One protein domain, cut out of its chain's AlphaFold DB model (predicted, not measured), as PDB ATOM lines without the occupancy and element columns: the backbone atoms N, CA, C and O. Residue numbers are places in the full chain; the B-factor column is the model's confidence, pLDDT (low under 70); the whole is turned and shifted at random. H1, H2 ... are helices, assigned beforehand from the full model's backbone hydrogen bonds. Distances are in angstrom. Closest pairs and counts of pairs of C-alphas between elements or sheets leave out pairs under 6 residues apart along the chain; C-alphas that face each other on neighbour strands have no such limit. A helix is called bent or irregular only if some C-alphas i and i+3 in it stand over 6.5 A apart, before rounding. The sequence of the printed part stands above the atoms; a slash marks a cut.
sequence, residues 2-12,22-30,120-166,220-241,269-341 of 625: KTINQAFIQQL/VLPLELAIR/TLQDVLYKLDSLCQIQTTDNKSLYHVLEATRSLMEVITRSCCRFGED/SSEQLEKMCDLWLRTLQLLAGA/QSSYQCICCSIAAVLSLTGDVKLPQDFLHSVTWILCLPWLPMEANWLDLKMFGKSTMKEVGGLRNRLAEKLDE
ATOM      1  N   LYS A   2     248.807 292.489 259.311       27.41
ATOM      2  CA  LYS A   2     248.661 293.753 260.087       27.41
ATOM      3  C   LYS A   2     249.983 294.487 260.387       27.41
ATOM      4  O   LYS A   2     250.103 295.650 260.032       27.41
ATOM      5  N   THR A   3     250.983 293.794 260.938       29.30
ATOM      6  CA  THR A   3     252.315 294.353 261.241       29.30
ATOM      7  C   THR A   3     253.103 294.822 260.016       29.30
ATOM      8  O   THR A   3     253.708 295.883 260.075       29.30
ATOM      9  N   ILE A   4     253.070 294.093 258.895       30.39
ATOM     10  CA  ILE A   4     253.750 294.502 257.648       30.39
ATOM     11  C   ILE A   4     253.090 295.765 257.084       30.39
ATOM     12  O   ILE A   4     253.781 296.707 256.707       30.39
ATOM     13  N   ASN A   5     251.756 295.818 257.084       38.38
ATOM     14  CA  ASN A   5     251.022 296.983 256.599       38.38
ATOM     15  C   ASN A   5     251.213 298.191 257.535       38.38
ATOM     16  O   ASN A   5     251.364 299.299 257.036       38.38
ATOM     17  N   GLN A   6     251.280 297.996 258.861       36.72
ATOM     18  CA  GLN A   6     251.639 299.061 259.809       36.72
ATOM     19  C   GLN A   6     253.078 299.549 259.616       36.72
ATOM     20  O   GLN A   6     253.272 300.755 259.550       36.72
ATOM     21  N   ALA A   7     254.059 298.658 259.448       36.84
ATOM     22  CA  ALA A   7     255.446 299.046 259.190       36.84
ATOM     23  C   ALA A   7     255.588 299.825 257.870       36.84
ATOM     24  O   ALA A   7     256.241 300.863 257.837       36.84
ATOM     25  N   PHE A   8     254.914 299.386 256.800       43.25
ATOM     26  CA  PHE A   8     254.877 300.100 255.519       43.25
ATOM     27  C   PHE A   8     254.207 301.481 255.650       43.25
ATOM     28  O   PHE A   8     254.742 302.473 255.165       43.25
ATOM     29  N   ILE A   9     253.089 301.569 256.380       41.97
ATOM     30  CA  ILE A   9     252.404 302.830 256.703       41.97
ATOM     31  C   ILE A   9     253.286 303.761 257.554       41.97
ATOM     32  O   ILE A   9     253.338 304.957 257.283       41.97
ATOM     33  N   GLN A  10     254.008 303.241 258.549       40.50
ATOM     34  CA  GLN A  10     254.895 304.030 259.411       40.50
ATOM     35  C   GLN A  10     256.159 304.491 258.677       40.50
ATOM     36  O   GLN A  10     256.587 305.624 258.881       40.50
ATOM     37  N   GLN A  11     256.725 303.674 257.782       45.50
ATOM     38  CA  GLN A  11     257.834 304.098 256.925       45.50
ATOM     39  C   GLN A  11     257.385 305.162 255.913       45.50
ATOM     40  O   GLN A  11     258.080 306.160 255.751       45.50
ATOM     41  N   LEU A  12     256.194 305.036 255.316       42.19
ATOM     42  CA  LEU A  12     255.600 306.105 254.500       42.19
ATOM     43  C   LEU A  12     255.300 307.378 255.312       42.19
ATOM     44  O   LEU A  12     255.507 308.476 254.808       42.19
ATOM     45  N   VAL A  22     259.255 309.230 245.375       52.16
ATOM     46  CA  VAL A  22     258.806 309.236 243.981       52.16
ATOM     47  C   VAL A  22     259.965 308.987 243.013       52.16
ATOM     48  O   VAL A  22     259.896 308.043 242.228       52.16
ATOM     49  N   LEU A  23     261.049 309.767 243.108       55.38
ATOM     50  CA  LEU A  23     262.175 309.671 242.172       55.38
ATOM     51  C   LEU A  23     262.917 308.313 242.243       55.38
ATOM     52  O   LEU A  23     263.140 307.723 241.185       55.38
ATOM     53  N   PRO A  24     263.280 307.750 243.419       53.59
ATOM     54  CA  PRO A  24     263.954 306.447 243.466       53.59
ATOM     55  C   PRO A  24     263.123 305.285 242.904       53.59
ATOM     56  O   PRO A  24     263.678 304.417 242.229       53.59
ATOM     57  N   LEU A  25     261.803 305.266 243.140       56.34
ATOM     58  CA  LEU A  25     260.913 304.255 242.555       56.34
ATOM     59  C   LEU A  25     260.748 304.446 241.046       56.34
ATOM     60  O   LEU A  25     260.855 303.475 240.302       56.34
ATOM     61  N   GLU A  26     260.550 305.680 240.584       53.94
ATOM     62  CA  GLU A  26     260.457 306.007 239.159       53.94
ATOM     63  C   GLU A  26     261.723 305.582 238.391       53.94
ATOM     64  O   GLU A  26     261.634 304.942 237.344       53.94
ATOM     65  N   LEU A  27     262.915 305.849 238.940       59.69
ATOM     66  CA  LEU A  27     264.190 305.423 238.353       59.69
ATOM     67  C   LEU A  27     264.377 303.895 238.363       59.69
ATOM     68  O   LEU A  27     264.903 303.339 237.395       59.69
ATOM     69  N   ALA A  28     263.928 303.199 239.415       58.69
ATOM     70  CA  ALA A  28     263.970 301.736 239.475       58.69
ATOM     71  C   ALA A  28     263.066 301.099 238.403       58.69
ATOM     72  O   ALA A  28     263.517 300.234 237.647       58.69
ATOM     73  N   ILE A  29     261.831 301.593 238.280       56.34
ATOM     74  CA  ILE A  29     260.854 301.176 237.265       56.34
ATOM     75  C   ILE A  29     261.368 301.498 235.850       56.34
ATOM     76  O   ILE A  29     261.231 300.677 234.940       56.34
ATOM     77  N   ARG A  30     262.035 302.650 235.656       58.78
ATOM     78  CA  ARG A  30     262.674 303.007 234.376       58.78
ATOM     79  C   ARG A  30     263.754 302.017 233.961       58.78
ATOM     80  O   ARG A  30     263.770 301.599 232.806       58.78
ATOM     81  N   THR A 120     259.637 296.363 241.423       62.69
ATOM     82  CA  THR A 120     259.104 296.229 240.063       62.69
ATOM     83  C   THR A 120     257.824 297.044 239.885       62.69
ATOM     84  O   THR A 120     257.180 297.438 240.868       62.69
ATOM     85  N   LEU A 121     257.388 297.246 238.637       61.12
ATOM     86  CA  LEU A 121     256.032 297.753 238.380       61.12
ATOM     87  C   LEU A 121     254.975 296.845 239.041       61.12
ATOM     88  O   LEU A 121     254.058 297.334 239.700       61.12
ATOM     89  N   GLN A 122     255.138 295.522 238.957       65.06
ATOM     90  CA  GLN A 122     254.193 294.569 239.546       65.06
ATOM     91  C   GLN A 122     254.087 294.716 241.077       65.06
ATOM     92  O   GLN A 122     252.987 294.619 241.623       65.06
ATOM     93  N   ASP A 123     255.191 295.024 241.769       65.38
ATOM     94  CA  ASP A 123     255.190 295.313 243.210       65.38
ATOM     95  C   ASP A 123     254.398 296.583 243.548       65.38
ATOM     96  O   ASP A 123     253.711 296.624 244.570       65.38
ATOM     97  N   VAL A 124     254.485 297.625 242.714       64.38
ATOM     98  CA  VAL A 124     253.717 298.873 242.884       64.38
ATOM     99  C   VAL A 124     252.219 298.611 242.735       64.38
ATOM    100  O   VAL A 124     251.435 299.066 243.568       64.38
ATOM    101  N   LEU A 125     251.817 297.823 241.736       64.88
ATOM    102  CA  LEU A 125     250.405 297.519 241.482       64.88
ATOM    103  C   LEU A 125     249.807 296.562 242.519       64.88
ATOM    104  O   LEU A 125     248.660 296.742 242.928       64.88
ATOM    105  N   TYR A 126     250.599 295.603 243.005       71.38
ATOM    106  CA  TYR A 126     250.226 294.748 244.132       71.38
ATOM    107  C   TYR A 126     250.073 295.550 245.435       71.38
ATOM    108  O   TYR A 126     249.110 295.349 246.175       71.38
ATOM    109  N   LYS A 127     250.973 296.509 245.707       68.94
ATOM    110  CA  LYS A 127     250.845 297.429 246.855       68.94
ATOM    111  C   LYS A 127     249.596 298.305 246.738       68.94
ATOM    112  O   LYS A 127     248.896 298.461 247.734       68.94
ATOM    113  N   LEU A 128     249.287 298.826 245.547       68.88
ATOM    114  CA  LEU A 128     248.088 299.632 245.295       68.88
ATOM    115  C   LEU A 128     246.797 298.834 245.554       68.88
ATOM    116  O   LEU A 128     245.959 299.271 246.339       68.88
ATOM    117  N   ASP A 129     246.663 297.637 244.972       71.31
ATOM    118  CA  ASP A 129     245.501 296.762 245.202       71.31
ATOM    119  C   ASP A 129     245.382 296.342 246.681       71.31
ATOM    120  O   ASP A 129     244.297 296.396 247.261       71.31
ATOM    121  N   SER A 130     246.508 296.029 247.336       70.50
ATOM    122  CA  SER A 130     246.533 295.711 248.767       70.50
ATOM    123  C   SER A 130     246.100 296.889 249.651       70.50
ATOM    124  O   SER A 130     245.384 296.663 250.626       70.50
ATOM    125  N   LEU A 131     246.477 298.131 249.314       70.56
ATOM    126  CA  LEU A 131     246.048 299.348 250.018       70.56
ATOM    127  C   LEU A 131     244.546 299.603 249.852       70.56
ATOM    128  O   LEU A 131     243.862 299.842 250.849       70.56
ATOM    129  N   CYS A 132     244.010 299.489 248.632       69.06
ATOM    130  CA  CYS A 132     242.575 299.659 248.374       69.06
ATOM    131  C   CYS A 132     241.699 298.628 249.108       69.06
ATOM    132  O   CYS A 132     240.539 298.906 249.404       69.06
ATOM    133  N   GLN A 133     242.250 297.461 249.456       72.44
ATOM    134  CA  GLN A 133     241.560 296.427 250.235       72.44
ATOM    135  C   GLN A 133     241.626 296.634 251.765       72.44
ATOM    136  O   GLN A 133     240.996 295.872 252.505       72.44
ATOM    137  N   ILE A 134     242.352 297.640 252.285       71.62
ATOM    138  CA  ILE A 134     242.503 297.837 253.740       71.62
ATOM    139  C   ILE A 134     241.188 298.296 254.380       71.62
ATOM    140  O   ILE A 134     240.803 299.465 254.358       71.62
ATOM    141  N   GLN A 135     240.538 297.365 255.074       65.75
ATOM    142  CA  GLN A 135     239.356 297.642 255.881       65.75
ATOM    143  C   GLN A 135     239.732 298.177 257.270       65.75
ATOM    144  O   GLN A 135     239.618 297.472 258.273       65.75
ATOM    145  N   THR A 136     240.175 299.433 257.336       63.41
ATOM    146  CA  THR A 136     240.353 300.148 258.610       63.41
ATOM    147  C   THR A 136     239.077 300.895 259.030       63.41
ATOM    148  O   THR A 136     238.186 301.160 258.211       63.41
ATOM    149  N   THR A 137     238.984 301.186 260.327       64.31
ATOM    150  CA  THR A 137     237.943 302.008 260.976       64.31
ATOM    151  C   THR A 137     238.540 303.129 261.834       64.31
ATOM    152  O   THR A 137     237.792 303.904 262.419       64.31
ATOM    153  N   ASP A 138     239.871 303.215 261.932       72.25
ATOM    154  CA  ASP A 138     240.566 304.335 262.567       72.25
ATOM    155  C   ASP A 138     240.858 305.415 261.517       72.25
ATOM    156  O   ASP A 138     241.524 305.158 260.512       72.25
ATOM    157  N   ASN A 139     240.392 306.636 261.778       68.62
ATOM    158  CA  ASN A 139     240.566 307.779 260.887       68.62
ATOM    159  C   ASN A 139     242.048 308.161 260.699       68.62
ATOM    160  O   ASN A 139     242.413 308.649 259.630       68.62
ATOM    161  N   LYS A 140     242.923 307.918 261.691       65.69
ATOM    162  CA  LYS A 140     244.368 308.170 261.549       65.69
ATOM    163  C   LYS A 140     245.000 307.146 260.609       65.69
ATOM    164  O   LYS A 140     245.636 307.531 259.632       65.69
ATOM    165  N   SER A 141     244.788 305.852 260.843       71.12
ATOM    166  CA  SER A 141     245.185 304.765 259.937       71.12
ATOM    167  C   SER A 141     244.689 304.994 258.504       71.12
ATOM    168  O   SER A 141     245.443 304.762 257.562       71.12
ATOM    169  N   LEU A 142     243.460 305.482 258.341       72.62
ATOM    170  CA  LEU A 142     242.832 305.739 257.046       72.62
ATOM    171  C   LEU A 142     243.526 306.853 256.247       72.62
ATOM    172  O   LEU A 142     243.786 306.669 255.059       72.62
ATOM    173  N   TYR A 143     243.892 307.964 256.894       76.38
ATOM    174  CA  TYR A 143     244.637 309.052 256.250       76.38
ATOM    175  C   TYR A 143     245.972 308.571 255.654       76.38
ATOM    176  O   TYR A 143     246.312 308.919 254.527       76.38
ATOM    177  N   HIS A 144     246.694 307.691 256.354       74.81
ATOM    178  CA  HIS A 144     247.940 307.127 255.830       74.81
ATOM    179  C   HIS A 144     247.723 306.197 254.626       74.81
ATOM    180  O   HIS A 144     248.572 306.141 253.740       74.81
ATOM    181  N   VAL A 145     246.594 305.479 254.562       73.88
ATOM    182  CA  VAL A 145     246.236 304.660 253.388       73.88
ATOM    183  C   VAL A 145     245.912 305.551 252.185       73.88
ATOM    184  O   VAL A 145     246.331 305.228 251.071       73.88
ATOM    185  N   LEU A 146     245.248 306.695 252.393       78.88
ATOM    186  CA  LEU A 146     245.082 307.705 251.344       78.88
ATOM    187  C   LEU A 146     246.435 308.246 250.864       78.88
ATOM    188  O   LEU A 146     246.689 308.227 249.666       78.88
ATOM    189  N   GLU A 147     247.321 308.667 251.769       80.06
ATOM    190  CA  GLU A 147     248.602 309.292 251.401       80.06
ATOM    191  C   GLU A 147     249.569 308.309 250.718       80.06
ATOM    192  O   GLU A 147     250.266 308.667 249.763       80.06
ATOM    193  N   ALA A 148     249.533 307.034 251.116       73.50
ATOM    194  CA  ALA A 148     250.191 305.948 250.397       73.50
ATOM    195  C   ALA A 148     249.630 305.787 248.971       73.50
ATOM    196  O   ALA A 148     250.392 305.727 248.007       73.50
ATOM    197  N   THR A 149     248.301 305.774 248.825       77.88
ATOM    198  CA  THR A 149     247.614 305.664 247.523       77.88
ATOM    199  C   THR A 149     247.944 306.857 246.619       77.88
ATOM    200  O   THR A 149     248.299 306.668 245.457       77.88
ATOM    201  N   ARG A 150     247.916 308.081 247.164       85.00
ATOM    202  CA  ARG A 150     248.286 309.331 246.485       85.00
ATOM    203  C   ARG A 150     249.722 309.286 245.963       85.00
ATOM    204  O   ARG A 150     249.969 309.639 244.813       85.00
ATOM    205  N   SER A 151     250.652 308.821 246.796       78.38
ATOM    206  CA  SER A 151     252.076 308.728 246.460       78.38
ATOM    207  C   SER A 151     252.350 307.695 245.361       78.38
ATOM    208  O   SER A 151     253.088 307.984 244.422       78.38
ATOM    209  N   LEU A 152     251.723 306.513 245.424       76.75
ATOM    210  CA  LEU A 152     251.839 305.506 244.359       76.75
ATOM    211  C   LEU A 152     251.211 305.995 243.046       76.75
ATOM    212  O   LEU A 152     251.783 305.775 241.980       76.75
ATOM    213  N   MET A 153     250.082 306.705 243.116       80.69
ATOM    214  CA  MET A 153     249.464 307.310 241.937       80.69
ATOM    215  C   MET A 153     250.355 308.361 241.277       80.69
ATOM    216  O   MET A 153     250.464 308.380 240.057       80.69
ATOM    217  N   GLU A 154     251.038 309.194 242.060       80.19
ATOM    218  CA  GLU A 154     252.010 310.157 241.542       80.19
ATOM    219  C   GLU A 154     253.200 309.476 240.839       80.19
ATOM    220  O   GLU A 154     253.586 309.914 239.753       80.19
ATOM    221  N   VAL A 155     253.725 308.369 241.386       76.88
ATOM    222  CA  VAL A 155     254.764 307.552 240.724       76.88
ATOM    223  C   VAL A 155     254.272 306.998 239.387       76.88
ATOM    224  O   VAL A 155     254.964 307.143 238.377       76.88
ATOM    225  N   ILE A 156     253.081 306.389 239.357       77.25
ATOM    226  CA  ILE A 156     252.507 305.811 238.132       77.25
ATOM    227  C   ILE A 156     252.285 306.905 237.080       77.25
ATOM    228  O   ILE A 156     252.692 306.743 235.935       77.25
ATOM    229  N   THR A 157     251.706 308.043 237.468       78.88
ATOM    230  CA  THR A 157     251.444 309.178 236.576       78.88
ATOM    231  C   THR A 157     252.721 309.749 235.959       78.88
ATOM    232  O   THR A 157     252.789 309.884 234.737       78.88
ATOM    233  N   ARG A 158     253.746 310.059 236.768       77.50
ATOM    234  CA  ARG A 158     255.022 310.605 236.261       77.50
ATOM    235  C   ARG A 158     255.724 309.614 235.328       77.50
ATOM    236  O   ARG A 158     256.168 310.008 234.249       77.50
ATOM    237  N   SER A 159     255.702 308.327 235.690       74.00
ATOM    238  CA  SER A 159     256.206 307.243 234.841       74.00
ATOM    239  C   SER A 159     255.484 307.213 233.488       74.00
ATOM    240  O   SER A 159     256.139 307.309 232.452       74.00
ATOM    241  N   CYS A 160     254.146 307.138 233.477       73.31
ATOM    242  CA  CYS A 160     253.329 307.072 232.258       73.31
ATOM    243  C   CYS A 160     253.689 308.158 231.233       73.31
ATOM    244  O   CYS A 160     253.830 307.846 230.050       73.31
ATOM    245  N   CYS A 161     253.877 309.404 231.679       69.94
ATOM    246  CA  CYS A 161     254.237 310.516 230.799       69.94
ATOM    247  C   CYS A 161     255.643 310.349 230.200       69.94
ATOM    248  O   CYS A 161     255.787 310.347 228.978       69.94
ATOM    249  N   ARG A 162     256.667 310.107 231.034       68.75
ATOM    250  CA  ARG A 162     258.058 309.950 230.560       68.75
ATOM    251  C   ARG A 162     258.253 308.725 229.653       68.75
ATOM    252  O   ARG A 162     259.115 308.739 228.778       68.75
ATOM    253  N   PHE A 163     257.439 307.676 229.805       64.56
ATOM    254  CA  PHE A 163     257.443 306.539 228.875       64.56
ATOM    255  C   PHE A 163     256.790 306.833 227.521       64.56
ATOM    256  O   PHE A 163     257.181 306.210 226.533       64.56
ATOM    257  N   GLY A 164     255.832 307.763 227.446       57.00
ATOM    258  CA  GLY A 164     255.270 308.214 226.167       57.00
ATOM    259  C   GLY A 164     256.322 308.914 225.303       57.00
ATOM    260  O   GLY A 164     256.468 308.607 224.119       57.00
ATOM    261  N   GLU A 165     257.113 309.786 225.930       53.44
ATOM    262  CA  GLU A 165     258.208 310.534 225.304       53.44
ATOM    263  C   GLU A 165     259.334 309.609 224.804       53.44
ATOM    264  O   GLU A 165     259.741 309.707 223.642       53.44
ATOM    265  N   ASP A 166     259.801 308.663 225.632       45.44
ATOM    266  CA  ASP A 166     260.821 307.673 225.237       45.44
ATOM    267  C   ASP A 166     260.364 306.834 224.019       45.44
ATOM    268  O   ASP A 166     261.162 306.545 223.123       45.44
ATOM    269  N   SER A 220     244.344 298.903 235.875       80.44
ATOM    270  CA  SER A 220     243.111 298.328 235.338       80.44
ATOM    271  C   SER A 220     241.876 299.153 235.726       80.44
ATOM    272  O   SER A 220     241.857 299.859 236.735       80.44
ATOM    273  N   SER A 221     240.786 299.027 234.964       80.50
ATOM    274  CA  SER A 221     239.509 299.666 235.324       80.50
ATOM    275  C   SER A 221     238.974 299.196 236.686       80.50
ATOM    276  O   SER A 221     238.355 299.984 237.394       80.50
ATOM    277  N   GLU A 222     239.273 297.956 237.085       82.50
ATOM    278  CA  GLU A 222     238.939 297.407 238.406       82.50
ATOM    279  C   GLU A 222     239.729 298.100 239.531       82.50
ATOM    280  O   GLU A 222     239.171 298.403 240.582       82.50
ATOM    281  N   GLN A 223     241.015 298.410 239.320       81.31
ATOM    282  CA  GLN A 223     241.809 299.186 240.281       81.31
ATOM    283  C   GLN A 223     241.290 300.626 240.408       81.31
ATOM    284  O   GLN A 223     241.192 301.135 241.523       81.31
ATOM    285  N   LEU A 224     240.877 301.260 239.302       85.00
ATOM    286  CA  LEU A 224     240.222 302.575 239.341       85.00
ATOM    287  C   LEU A 224     238.880 302.538 240.103       85.00
ATOM    288  O   LEU A 224     238.607 303.450 240.882       85.00
ATOM    289  N   GLU A 225     238.066 301.485 239.944       84.62
ATOM    290  CA  GLU A 225     236.835 301.309 240.735       84.62
ATOM    291  C   GLU A 225     237.148 301.120 242.230       84.62
ATOM    292  O   GLU A 225     236.572 301.813 243.070       84.62
ATOM    293  N   LYS A 226     238.112 300.253 242.572       84.06
ATOM    294  CA  LYS A 226     238.578 300.036 243.956       84.06
ATOM    295  C   LYS A 226     239.093 301.323 244.613       84.06
ATOM    296  O   LYS A 226     238.854 301.537 245.800       84.06
ATOM    297  N   MET A 227     239.762 302.196 243.858       85.56
ATOM    298  CA  MET A 227     240.182 303.518 244.335       85.56
ATOM    299  C   MET A 227     238.987 304.446 244.599       85.56
ATOM    300  O   MET A 227     238.952 305.099 245.641       85.56
ATOM    301  N   CYS A 228     237.980 304.468 243.718       87.62
ATOM    302  CA  CYS A 228     236.740 305.209 243.965       87.62
ATOM    303  C   CYS A 228     235.989 304.697 245.207       87.62
ATOM    304  O   CYS A 228     235.565 305.516 246.022       87.62
ATOM    305  N   ASP A 229     235.878 303.378 245.396       84.94
ATOM    306  CA  ASP A 229     235.291 302.769 246.600       84.94
ATOM    307  C   ASP A 229     236.082 303.150 247.874       84.94
ATOM    308  O   ASP A 229     235.475 303.468 248.901       84.94
ATOM    309  N   LEU A 230     237.424 303.191 247.822       86.25
ATOM    310  CA  LEU A 230     238.278 303.644 248.933       86.25
ATOM    311  C   LEU A 230     238.033 305.122 249.284       86.25
ATOM    312  O   LEU A 230     237.859 305.457 250.461       86.25
ATOM    313  N   TRP A 231     238.004 306.013 248.288       90.00
ATOM    314  CA  TRP A 231     237.734 307.440 248.498       90.00
ATOM    315  C   TRP A 231     236.323 307.658 249.062       90.00
ATOM    316  O   TRP A 231     236.166 308.335 250.078       90.00
ATOM    317  N   LEU A 232     235.311 307.011 248.475       87.56
ATOM    318  CA  LEU A 232     233.921 307.027 248.937       87.56
ATOM    319  C   LEU A 232     233.793 306.559 250.394       87.56
ATOM    320  O   LEU A 232     233.222 307.274 251.221       87.56
ATOM    321  N   ARG A 233     234.356 305.389 250.732       85.19
ATOM    322  CA  ARG A 233     234.377 304.852 252.102       85.19
ATOM    323  C   ARG A 233     235.049 305.824 253.069       85.19
ATOM    324  O   ARG A 233     234.604 305.967 254.206       85.19
ATOM    325  N   THR A 234     236.093 306.518 252.621       87.00
ATOM    326  CA  THR A 234     236.791 307.502 253.451       87.00
ATOM    327  C   THR A 234     235.920 308.721 253.735       87.00
ATOM    328  O   THR A 234     235.767 309.096 254.896       87.00
ATOM    329  N   LEU A 235     235.256 309.278 252.719       88.75
ATOM    330  CA  LEU A 235     234.279 310.357 252.901       88.75
ATOM    331  C   LEU A 235     233.131 309.924 253.831       88.75
ATOM    332  O   LEU A 235     232.724 310.695 254.695       88.75
ATOM    333  N   GLN A 236     232.645 308.683 253.721       87.94
ATOM    334  CA  GLN A 236     231.617 308.130 254.613       87.94
ATOM    335  C   GLN A 236     232.068 308.063 256.081       87.94
ATOM    336  O   GLN A 236     231.324 308.514 256.957       87.94
ATOM    337  N   LEU A 237     233.277 307.560 256.358       85.25
ATOM    338  CA  LEU A 237     233.833 307.476 257.717       85.25
ATOM    339  C   LEU A 237     234.069 308.868 258.325       85.25
ATOM    340  O   LEU A 237     233.601 309.148 259.430       85.25
ATOM    341  N   LEU A 238     234.693 309.776 257.570       84.38
ATOM    342  CA  LEU A 238     234.925 311.170 257.970       84.38
ATOM    343  C   LEU A 238     233.616 311.928 258.248       84.38
ATOM    344  O   LEU A 238     233.519 312.700 259.204       84.38
ATOM    345  N   ALA A 239     232.578 311.668 257.448       84.75
ATOM    346  CA  ALA A 239     231.251 312.245 257.635       84.75
ATOM    347  C   ALA A 239     230.509 311.671 258.858       84.75
ATOM    348  O   ALA A 239     229.616 312.337 259.380       84.75
ATOM    349  N   GLY A 240     230.838 310.452 259.299       79.06
ATOM    350  CA  GLY A 240     230.296 309.835 260.515       79.06
ATOM    351  C   GLY A 240     231.016 310.277 261.794       79.06
ATOM    352  O   GLY A 240     230.369 310.497 262.817       79.06
ATOM    353  N   ALA A 241     232.336 310.489 261.727       65.81
ATOM    354  CA  ALA A 241     233.176 310.853 262.873       65.81
ATOM    355  C   ALA A 241     232.668 312.089 263.644       65.81
ATOM    356  O   ALA A 241     232.726 312.125 264.870       65.81
ATOM    357  N   GLN A 269     239.694 317.875 256.321       88.69
ATOM    358  CA  GLN A 269     240.338 318.735 255.329       88.69
ATOM    359  C   GLN A 269     241.551 318.054 254.673       88.69
ATOM    360  O   GLN A 269     241.580 317.907 253.451       88.69
ATOM    361  N   SER A 270     242.522 317.571 255.458       87.88
ATOM    362  CA  SER A 270     243.725 316.919 254.917       87.88
ATOM    363  C   SER A 270     243.394 315.648 254.129       87.88
ATOM    364  O   SER A 270     243.988 315.395 253.081       87.88
ATOM    365  N   SER A 271     242.414 314.860 254.582       89.38
ATOM    366  CA  SER A 271     241.973 313.660 253.857       89.38
ATOM    367  C   SER A 271     241.312 314.008 252.520       89.38
ATOM    368  O   SER A 271     241.577 313.350 251.516       89.38
ATOM    369  N   TYR A 272     240.487 315.059 252.478       92.06
ATOM    370  CA  TYR A 272     239.848 315.523 251.245       92.06
ATOM    371  C   TYR A 272     240.869 316.087 250.243       92.06
ATOM    372  O   TYR A 272     240.822 315.736 249.063       92.06
ATOM    373  N   GLN A 273     241.856 316.865 250.706       90.50
ATOM    374  CA  GLN A 273     242.985 317.314 249.879       90.50
ATOM    375  C   GLN A 273     243.794 316.130 249.324       90.50
ATOM    376  O   GLN A 273     244.140 316.119 248.144       90.50
ATOM    377  N   CYS A 274     244.045 315.094 250.131       88.94
ATOM    378  CA  CYS A 274     244.745 313.886 249.689       88.94
ATOM    379  C   CYS A 274     243.960 313.115 248.603       88.94
ATOM    380  O   CYS A 274     244.542 312.685 247.599       88.94
ATOM    381  N   ILE A 275     242.628 313.021 248.730       92.50
ATOM    382  CA  ILE A 275     241.740 312.491 247.678       92.50
ATOM    383  C   ILE A 275     241.832 313.359 246.413       92.50
ATOM    384  O   ILE A 275     242.070 312.828 245.329       92.50
ATOM    385  N   CYS A 276     241.742 314.687 246.533       92.50
ATOM    386  CA  CYS A 276     241.859 315.605 245.396       92.50
ATOM    387  C   CYS A 276     243.222 315.495 244.691       92.50
ATOM    388  O   CYS A 276     243.275 315.477 243.465       92.50
ATOM    389  N   CYS A 277     244.326 315.349 245.428       88.94
ATOM    390  CA  CYS A 277     245.652 315.100 244.855       88.94
ATOM    391  C   CYS A 277     245.768 313.719 244.183       88.94
ATOM    392  O   CYS A 277     246.456 313.589 243.173       88.94
ATOM    393  N   SER A 278     245.077 312.698 244.698       89.38
ATOM    394  CA  SER A 278     245.019 311.369 244.071       89.38
ATOM    395  C   SER A 278     244.242 311.408 242.750       89.38
ATOM    396  O   SER A 278     244.678 310.843 241.748       89.38
ATOM    397  N   ILE A 279     243.124 312.140 242.723       92.31
ATOM    398  CA  ILE A 279     242.340 312.410 241.512       92.31
ATOM    399  C   ILE A 279     243.160 313.250 240.520       92.31
ATOM    400  O   ILE A 279     243.166 312.940 239.331       92.31
ATOM    401  N   ALA A 280     243.912 314.252 240.990       90.62
ATOM    402  CA  ALA A 280     244.794 315.080 240.162       90.62
ATOM    403  C   ALA A 280     245.832 314.258 239.390       90.62
ATOM    404  O   ALA A 280     246.064 314.515 238.210       90.62
ATOM    405  N   ALA A 281     246.423 313.248 240.036       86.56
ATOM    406  CA  ALA A 281     247.368 312.348 239.387       86.56
ATOM    407  C   ALA A 281     246.721 311.615 238.199       86.56
ATOM    408  O   ALA A 281     247.259 311.664 237.092       86.56
ATOM    409  N   VAL A 282     245.537 311.018 238.392       87.50
ATOM    410  CA  VAL A 282     244.803 310.329 237.315       87.50
ATOM    411  C   VAL A 282     244.346 311.309 236.226       87.50
ATOM    412  O   VAL A 282     244.520 311.031 235.041       87.50
ATOM    413  N   LEU A 283     243.790 312.467 236.603       88.88
ATOM    414  CA  LEU A 283     243.288 313.457 235.644       88.88
ATOM    415  C   LEU A 283     244.403 314.132 234.841       88.88
ATOM    416  O   LEU A 283     244.169 314.498 233.697       88.88
ATOM    417  N   SER A 284     245.629 314.247 235.361       85.38
ATOM    418  CA  SER A 284     246.743 314.797 234.572       85.38
ATOM    419  C   SER A 284     247.086 313.965 233.324       85.38
ATOM    420  O   SER A 284     247.681 314.493 232.388       85.38
ATOM    421  N   LEU A 285     246.637 312.702 233.255       79.38
ATOM    422  CA  LEU A 285     246.784 311.821 232.091       79.38
ATOM    423  C   LEU A 285     245.676 311.997 231.028       79.38
ATOM    424  O   LEU A 285     245.769 311.400 229.954       79.38
ATOM    425  N   THR A 286     244.623 312.792 231.272       77.19
ATOM    426  CA  THR A 286     243.585 313.025 230.248       77.19
ATOM    427  C   THR A 286     244.177 313.686 229.003       77.19
ATOM    428  O   THR A 286     245.045 314.552 229.114       77.19
ATOM    429  N   GLY A 287     243.698 313.278 227.826       70.62
ATOM    430  CA  GLY A 287     244.280 313.616 226.523       70.62
ATOM    431  C   GLY A 287     244.955 312.389 225.914       70.62
ATOM    432  O   GLY A 287     244.458 311.842 224.935       70.62
ATOM    433  N   ASP A 288     246.004 311.888 226.568       70.25
ATOM    434  CA  ASP A 288     246.779 310.722 226.109       70.25
ATOM    435  C   ASP A 288     246.039 309.408 226.402       70.25
ATOM    436  O   ASP A 288     246.165 308.405 225.697       70.25
ATOM    437  N   VAL A 289     245.267 309.412 227.493       76.06
ATOM    438  CA  VAL A 289     244.629 308.240 228.087       76.06
ATOM    439  C   VAL A 289     243.111 308.389 228.075       76.06
ATOM    440  O   VAL A 289     242.542 309.349 228.600       76.06
ATOM    441  N   LYS A 290     242.428 307.367 227.546       80.38
ATOM    442  CA  LYS A 290     240.970 307.242 227.639       80.38
ATOM    443  C   LYS A 290     240.579 306.603 228.974       80.38
ATOM    444  O   LYS A 290     240.613 305.381 229.116       80.38
ATOM    445  N   LEU A 291     240.205 307.435 229.944       85.25
ATOM    446  CA  LEU A 291     239.659 306.993 231.233       85.25
ATOM    447  C   LEU A 291     238.197 306.501 231.091       85.25
ATOM    448  O   LEU A 291     237.483 306.981 230.203       85.25
ATOM    449  N   PRO A 292     237.717 305.572 231.945       87.50
ATOM    450  CA  PRO A 292     236.318 305.128 231.935       87.50
ATOM    451  C   PRO A 292     235.342 306.266 232.277       87.50
ATOM    452  O   PRO A 292     235.608 307.062 233.179       87.50
ATOM    453  N   GLN A 293     234.186 306.325 231.606       87.00
ATOM    454  CA  GLN A 293     233.196 307.388 231.841       87.00
ATOM    455  C   GLN A 293     232.615 307.333 233.266       87.00
ATOM    456  O   GLN A 293     232.493 308.368 233.916       87.00
ATOM    457  N   ASP A 294     232.319 306.138 233.767       87.62
ATOM    458  CA  ASP A 294     231.782 305.867 235.104       87.62
ATOM    459  C   ASP A 294     232.743 306.333 236.213       87.62
ATOM    460  O   ASP A 294     232.324 306.963 237.188       87.62
ATOM    461  N   PHE A 295     234.049 306.104 236.026       89.19
ATOM    462  CA  PHE A 295     235.108 306.650 236.881       89.19
ATOM    463  C   PHE A 295     235.139 308.182 236.813       89.19
ATOM    464  O   PHE A 295     235.140 308.841 237.851       89.19
ATOM    465  N   LEU A 296     235.110 308.762 235.605       91.38
ATOM    466  CA  LEU A 296     235.149 310.214 235.413       91.38
ATOM    467  C   LEU A 296     233.965 310.926 236.086       91.38
ATOM    468  O   LEU A 296     234.166 311.916 236.785       91.38
ATOM    469  N   HIS A 297     232.740 310.412 235.946       90.88
ATOM    470  CA  HIS A 297     231.570 310.931 236.671       90.88
ATOM    471  C   HIS A 297     231.684 310.715 238.189       90.88
ATOM    472  O   HIS A 297     231.310 311.604 238.953       90.88
ATOM    473  N   SER A 298     232.266 309.595 238.634       90.88
ATOM    474  CA  SER A 298     232.497 309.331 240.062       90.88
ATOM    475  C   SER A 298     233.464 310.333 240.697       90.88
ATOM    476  O   SER A 298     233.153 310.908 241.737       90.88
ATOM    477  N   VAL A 299     234.601 310.626 240.054       92.69
ATOM    478  CA  VAL A 299     235.499 311.686 240.545       92.69
ATOM    479  C   VAL A 299     234.892 313.078 240.383       92.69
ATOM    480  O   VAL A 299     235.158 313.942 241.212       92.69
ATOM    481  N   THR A 300     234.029 313.297 239.382       94.00
ATOM    482  CA  THR A 300     233.337 314.584 239.212       94.00
ATOM    483  C   THR A 300     232.479 314.906 240.430       94.00
ATOM    484  O   THR A 300     232.673 315.962 241.019       94.00
ATOM    485  N   TRP A 301     231.580 314.015 240.873       91.69
ATOM    486  CA  TRP A 301     230.741 314.330 242.040       91.69
ATOM    487  C   TRP A 301     231.564 314.483 243.330       91.69
ATOM    488  O   TRP A 301     231.216 315.324 244.159       91.69
ATOM    489  N   ILE A 302     232.676 313.744 243.475       93.56
ATOM    490  CA  ILE A 302     233.611 313.893 244.604       93.56
ATOM    491  C   ILE A 302     234.234 315.295 244.615       93.56
ATOM    492  O   ILE A 302     234.190 315.958 245.645       93.56
ATOM    493  N   LEU A 303     234.762 315.777 243.484       94.88
ATOM    494  CA  LEU A 303     235.330 317.130 243.365       94.88
ATOM    495  C   LEU A 303     234.266 318.228 243.522       94.88
ATOM    496  O   LEU A 303     234.538 319.306 244.047       94.88
ATOM    497  N   CYS A 304     233.040 317.965 243.070       93.50
ATOM    498  CA  CYS A 304     231.922 318.897 243.162       93.50
ATOM    499  C   CYS A 304     231.281 318.968 244.559       93.50
ATOM    500  O   CYS A 304     230.374 319.778 244.743       93.50
ATOM    501  N   LEU A 305     231.727 318.166 245.536       92.12
ATOM    502  CA  LEU A 305     231.098 318.022 246.856       92.12
ATOM    503  C   LEU A 305     230.771 319.348 247.587       92.12
ATOM    504  O   LEU A 305     229.697 319.396 248.190       92.12
ATOM    505  N   PRO A 306     231.584 320.429 247.522       91.50
ATOM    506  CA  PRO A 306     231.219 321.723 248.116       91.50
ATOM    507  C   PRO A 306     229.963 322.366 247.493       91.50
ATOM    508  O   PRO A 306     229.177 322.995 248.201       91.50
ATOM    509  N   TRP A 307     229.755 322.177 246.185       91.44
ATOM    510  CA  TRP A 307     228.695 322.812 245.388       91.44
ATOM    511  C   TRP A 307     227.466 321.931 245.142       91.44
ATOM    512  O   TRP A 307     226.474 322.420 244.607       91.44
ATOM    513  N   LEU A 308     227.495 320.639 245.494       88.75
ATOM    514  CA  LEU A 308     226.333 319.770 245.283       88.75
ATOM    515  C   LEU A 308     225.117 320.303 246.075       88.75
ATOM    516  O   LEU A 308     225.220 320.484 247.294       88.75
ATOM    517  N   PRO A 309     223.964 320.560 245.428       77.44
ATOM    518  CA  PRO A 309     222.767 321.054 246.095       77.44
ATOM    519  C   PRO A 309     222.135 319.974 246.978       77.44
ATOM    520  O   PRO A 309     222.329 318.774 246.779       77.44
ATOM    521  N   MET A 310     221.329 320.415 247.947       65.69
ATOM    522  CA  MET A 310     220.597 319.518 248.852       65.69
ATOM    523  C   MET A 310     219.495 318.717 248.133       65.69
ATOM    524  O   MET A 310     219.087 317.665 248.623       65.69
ATOM    525  N   GLU A 311     219.045 319.188 246.967       64.06
ATOM    526  CA  GLU A 311     218.065 318.529 246.098       64.06
ATOM    527  C   GLU A 311     218.741 317.979 244.832       64.06
ATOM    528  O   GLU A 311     219.641 318.598 244.273       64.06
ATOM    529  N   ALA A 312     218.314 316.806 244.359       64.06
ATOM    530  CA  ALA A 312     219.078 315.971 243.422       64.06
ATOM    531  C   ALA A 312     219.097 316.428 241.940       64.06
ATOM    532  O   ALA A 312     219.362 315.621 241.048       64.06
ATOM    533  N   ASN A 313     218.815 317.700 241.640       73.88
ATOM    534  CA  ASN A 313     218.855 318.228 240.272       73.88
ATOM    535  C   ASN A 313     220.286 318.620 239.861       73.88
ATOM    536  O   ASN A 313     220.640 319.797 239.828       73.88
ATOM    537  N   TRP A 314     221.120 317.628 239.548       83.75
ATOM    538  CA  TRP A 314     222.527 317.839 239.171       83.75
ATOM    539  C   TRP A 314     222.747 317.946 237.648       83.75
ATOM    540  O   TRP A 314     223.829 317.659 237.140       83.75
ATOM    541  N   LEU A 315     221.721 318.381 236.907       89.25
ATOM    542  CA  LEU A 315     221.735 318.614 235.457       89.25
ATOM    543  C   LEU A 315     222.121 317.374 234.622       89.25
ATOM    544  O   LEU A 315     221.253 316.585 234.258       89.25
ATOM    545  N   ASP A 316     223.400 317.223 234.273       91.69
ATOM    546  CA  ASP A 316     223.958 316.107 233.496       91.69
ATOM    547  C   ASP A 316     225.077 315.337 234.226       91.69
ATOM    548  O   ASP A 316     225.689 314.435 233.643       91.69
ATOM    549  N   LEU A 317     225.301 315.630 235.513       90.19
ATOM    550  CA  LEU A 317     226.118 314.809 236.402       90.19
ATOM    551  C   LEU A 317     225.372 313.515 236.747       90.19
ATOM    552  O   LEU A 317     224.459 313.486 237.575       90.19
ATOM    553  N   LYS A 318     225.778 312.427 236.095       86.56
ATOM    554  CA  LYS A 318     225.260 311.084 236.355       86.56
ATOM    555  C   LYS A 318     225.945 310.504 237.592       86.56
ATOM    556  O   LYS A 318     227.141 310.694 237.791       86.56
ATOM    557  N   MET A 319     225.201 309.730 238.376       82.00
ATOM    558  CA  MET A 319     225.783 308.837 239.381       82.00
ATOM    559  C   MET A 319     226.096 307.474 238.768       82.00
ATOM    560  O   MET A 319     225.331 306.972 237.945       82.00
ATOM    561  N   PHE A 320     227.198 306.876 239.214       74.62
ATOM    562  CA  PHE A 320     227.639 305.528 238.867       74.62
ATOM    563  C   PHE A 320     228.140 304.802 240.122       74.62
ATOM    564  O   PHE A 320     228.358 305.418 241.170       74.62
ATOM    565  N   GLY A 321     228.322 303.485 240.019       69.88
ATOM    566  CA  GLY A 321     228.741 302.648 241.140       69.88
ATOM    567  C   GLY A 321     227.646 302.462 242.196       69.88
ATOM    568  O   GLY A 321     226.454 302.445 241.895       69.88
ATOM    569  N   LYS A 322     228.068 302.270 243.448       70.06
ATOM    570  CA  LYS A 322     227.224 301.751 244.541       70.06
ATOM    571  C   LYS A 322     226.459 302.839 245.314       70.06
ATOM    572  O   LYS A 322     225.616 302.505 246.138       70.06
ATOM    573  N   SER A 323     226.753 304.122 245.080       76.38
ATOM    574  CA  SER A 323     226.165 305.244 245.829       76.38
ATOM    575  C   SER A 323     224.951 305.868 245.157       76.38
ATOM    576  O   SER A 323     224.945 306.173 243.967       76.38
ATOM    577  N   THR A 324     223.946 306.170 245.971       82.38
ATOM    578  CA  THR A 324     222.776 306.955 245.584       82.38
ATOM    579  C   THR A 324     223.025 308.460 245.740       82.38
ATOM    580  O   THR A 324     223.779 308.906 246.610       82.38
ATOM    581  N   MET A 325     222.306 309.277 244.960       81.12
ATOM    582  CA  MET A 325     222.306 310.744 245.116       81.12
ATOM    583  C   MET A 325     221.922 311.185 246.541       81.12
ATOM    584  O   MET A 325     222.445 312.175 247.047       81.12
ATOM    585  N   LYS A 326     221.051 310.423 247.223       82.19
ATOM    586  CA  LYS A 326     220.624 310.687 248.606       82.19
ATOM    587  C   LYS A 326     221.768 310.523 249.611       82.19
ATOM    588  O   LYS A 326     221.899 311.334 250.525       82.19
ATOM    589  N   GLU A 327     222.597 309.494 249.453       84.69
ATOM    590  CA  GLU A 327     223.758 309.273 250.322       84.69
ATOM    591  C   GLU A 327     224.818 310.350 250.111       84.69
ATOM    592  O   GLU A 327     225.322 310.895 251.091       84.69
ATOM    593  N   VAL A 328     225.094 310.716 248.857       86.38
ATOM    594  CA  VAL A 328     226.057 311.773 248.509       86.38
ATOM    595  C   VAL A 328     225.580 313.157 248.970       86.38
ATOM    596  O   VAL A 328     226.366 313.891 249.565       86.38
ATOM    597  N   GLY A 329     224.293 313.496 248.830       85.38
ATOM    598  CA  GLY A 329     223.720 314.697 249.457       85.38
ATOM    599  C   GLY A 329     223.853 314.675 250.989       85.38
ATOM    600  O   GLY A 329     224.162 315.686 251.621       85.38
ATOM    601  N   GLY A 330     223.726 313.490 251.595       86.06
ATOM    602  CA  GLY A 330     224.035 313.260 253.006       86.06
ATOM    603  C   GLY A 330     225.514 313.466 253.364       86.06
ATOM    604  O   GLY A 330     225.791 314.001 254.435       86.06
ATOM    605  N   LEU A 331     226.458 313.075 252.499       88.31
ATOM    606  CA  LEU A 331     227.893 313.344 252.671       88.31
ATOM    607  C   LEU A 331     228.182 314.843 252.584       88.31
ATOM    608  O   LEU A 331     228.803 315.389 253.494       88.31
ATOM    609  N   ARG A 332     227.666 315.515 251.546       89.12
ATOM    610  CA  ARG A 332     227.779 316.967 251.343       89.12
ATOM    611  C   ARG A 332     227.376 317.725 252.604       89.12
ATOM    612  O   ARG A 332     228.171 318.494 253.132       89.12
ATOM    613  N   ASN A 333     226.203 317.422 253.159       87.31
ATOM    614  CA  ASN A 333     225.675 318.081 254.359       87.31
ATOM    615  C   ASN A 333     226.447 317.779 255.664       87.31
ATOM    616  O   ASN A 333     226.139 318.371 256.691       87.31
ATOM    617  N   ARG A 334     227.427 316.862 255.665       88.75
ATOM    618  CA  ARG A 334     228.286 316.555 256.832       88.75
ATOM    619  C   ARG A 334     229.759 316.945 256.640       88.75
ATOM    620  O   ARG A 334     230.540 316.839 257.596       88.75
ATOM    621  N   LEU A 335     230.131 317.362 255.426       89.88
ATOM    622  CA  LEU A 335     231.512 317.615 255.005       89.88
ATOM    623  C   LEU A 335     231.733 319.006 254.396       89.88
ATOM    624  O   LEU A 335     232.753 319.605 254.704       89.88
ATOM    625  N   ALA A 336     230.820 319.534 253.573       87.00
ATOM    626  CA  ALA A 336     231.075 320.738 252.770       87.00
ATOM    627  C   ALA A 336     231.429 321.979 253.614       87.00
ATOM    628  O   ALA A 336     232.355 322.702 253.272       87.00
ATOM    629  N   GLU A 337     230.766 322.173 254.757       87.19
ATOM    630  CA  GLU A 337     231.039 323.277 255.697       87.19
ATOM    631  C   GLU A 337     232.395 323.155 256.426       87.19
ATOM    632  O   GLU A 337     232.833 324.100 257.075       87.19
ATOM    633  N   LYS A 338     233.063 321.998 256.326       89.12
ATOM    634  CA  LYS A 338     234.389 321.723 256.910       89.12
ATOM    635  C   LYS A 338     235.525 321.840 255.895       89.12
ATOM    636  O   LYS A 338     236.679 321.673 256.280       89.12
ATOM    637  N   LEU A 339     235.205 322.058 254.619       90.25
ATOM    638  CA  LEU A 339     236.193 322.219 253.560       90.25
ATOM    639  C   LEU A 339     236.585 323.691 253.451       90.25
ATOM    640  O   LEU A 339     235.728 324.569 253.347       90.25
ATOM    641  N   ASP A 340     237.887 323.957 253.483       91.00
ATOM    642  CA  ASP A 340     238.402 325.313 253.336       91.00
ATOM    643  C   ASP A 340     238.411 325.790 251.872       91.00
ATOM    644  O   ASP A 340     238.165 325.052 250.911       91.00
ATOM    645  N   GLU A 341     238.733 327.070 251.700       92.62
ATOM    646  CA  GLU A 341     238.801 327.692 250.381       92.62
ATOM    647  C   GLU A 341     239.932 327.117 249.518       92.62
ATOM    648  O   GLU A 341     239.786 327.069 248.302       92.62
TER     649      GLU A 341
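What this domain is: This is residues 2 to 12, 22 to 30, 120 to 166, 220 to 241 and 269 to 341 of the 625 residues of an uncharacterized protein of Strongylocentrotus purpuratus (UniProt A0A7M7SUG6). A bundle of five helices, H3 to H7, runs up and down, each against the one before, and the long helix H4 is its hub. Short helices H1 and H2 pack steeply tilted on the side of H4 away from H6; at the other end of the longest axis, H8 crosses H5, and the unnamed stretch 304 to 324 loops out beside it. The printed part has 162 residues with eight named helices, H1 to H8 in order, and no named strand: all helix. It is compact, with a radius of gyration of the C-alphas of 16.3 A, and spans 49 by 39 by 29 A.

How they stand to each other: Start at H1, residues 2 to 12, which touches residues 144 to 148 of H4, residues 139 to 166, at a steep tilt of 62 degrees; the closest C-alphas, of Ile 9 and His 144, are 6.3 A apart. Next, H2, residues 22 to 30, touches H4 at a steep tilt of 46 degrees, the closest C-alphas being Val 22 and Val 155, 5.5 A apart. H3, residues 121 to 132, forms a helical hairpin with H4, with the C-alphas of Leu 131 and Val 145 closest at 6.3 A. H5, residues 221 to 241, touches H4 with residues 231 to 238 alone, opposite ways; look at C-alphas 139 and 238, the closest, 7.2 A apart. H6, residues 269 to 283, touches H4 the same way at a shallow tilt of 21 degrees, with C-alphas 150 and 278 closest at 4.5 A. H6 is close to but not clearly touching H5, where C-alphas 231 and 275 are closest at 6.5 A. H7, residues 293 to 303, touches H5 at a shallow tilt of 25 degrees, closest at C-alphas 225 and 295, 6.8 A apart. H8, residues 325 to 338, touches H5 at a steep tilt of 59 degrees, closest at C-alphas 239 and 334, 5.3 A apart. Every O i to N i+4 pair is within hydrogen-bond range in H1 to H7; H8 has 7 of 10.

Where its parts are: Find C-alpha 2 at (248.661, 293.753, 260.087), where H1 begins. H4 runs 41.0 A from C-alpha 139 at (240.566, 307.779, 260.887), H5 30.4 A and H6 20.6 A. H8 is irregular, with C-alphas 334 and 337 7.4 A apart, and ends at C-alpha 338 (234.389, 321.723, 256.910).

The domain as a whole: The C-alphas farthest apart, of Ala 28 and Glu 311, are 49.3 A apart. Four cuts leave C-alpha gaps of 11.4 A from 12 to 22, 9.5 A from 30 to 120, 22.4 A from 166 to 220 and 13.1 A from 241 to 269. The link from H7 to H8 is long. Confidence is low, with pLDDT under 70, in 45 printed residues, among them 2 to 12 and 22 to 30.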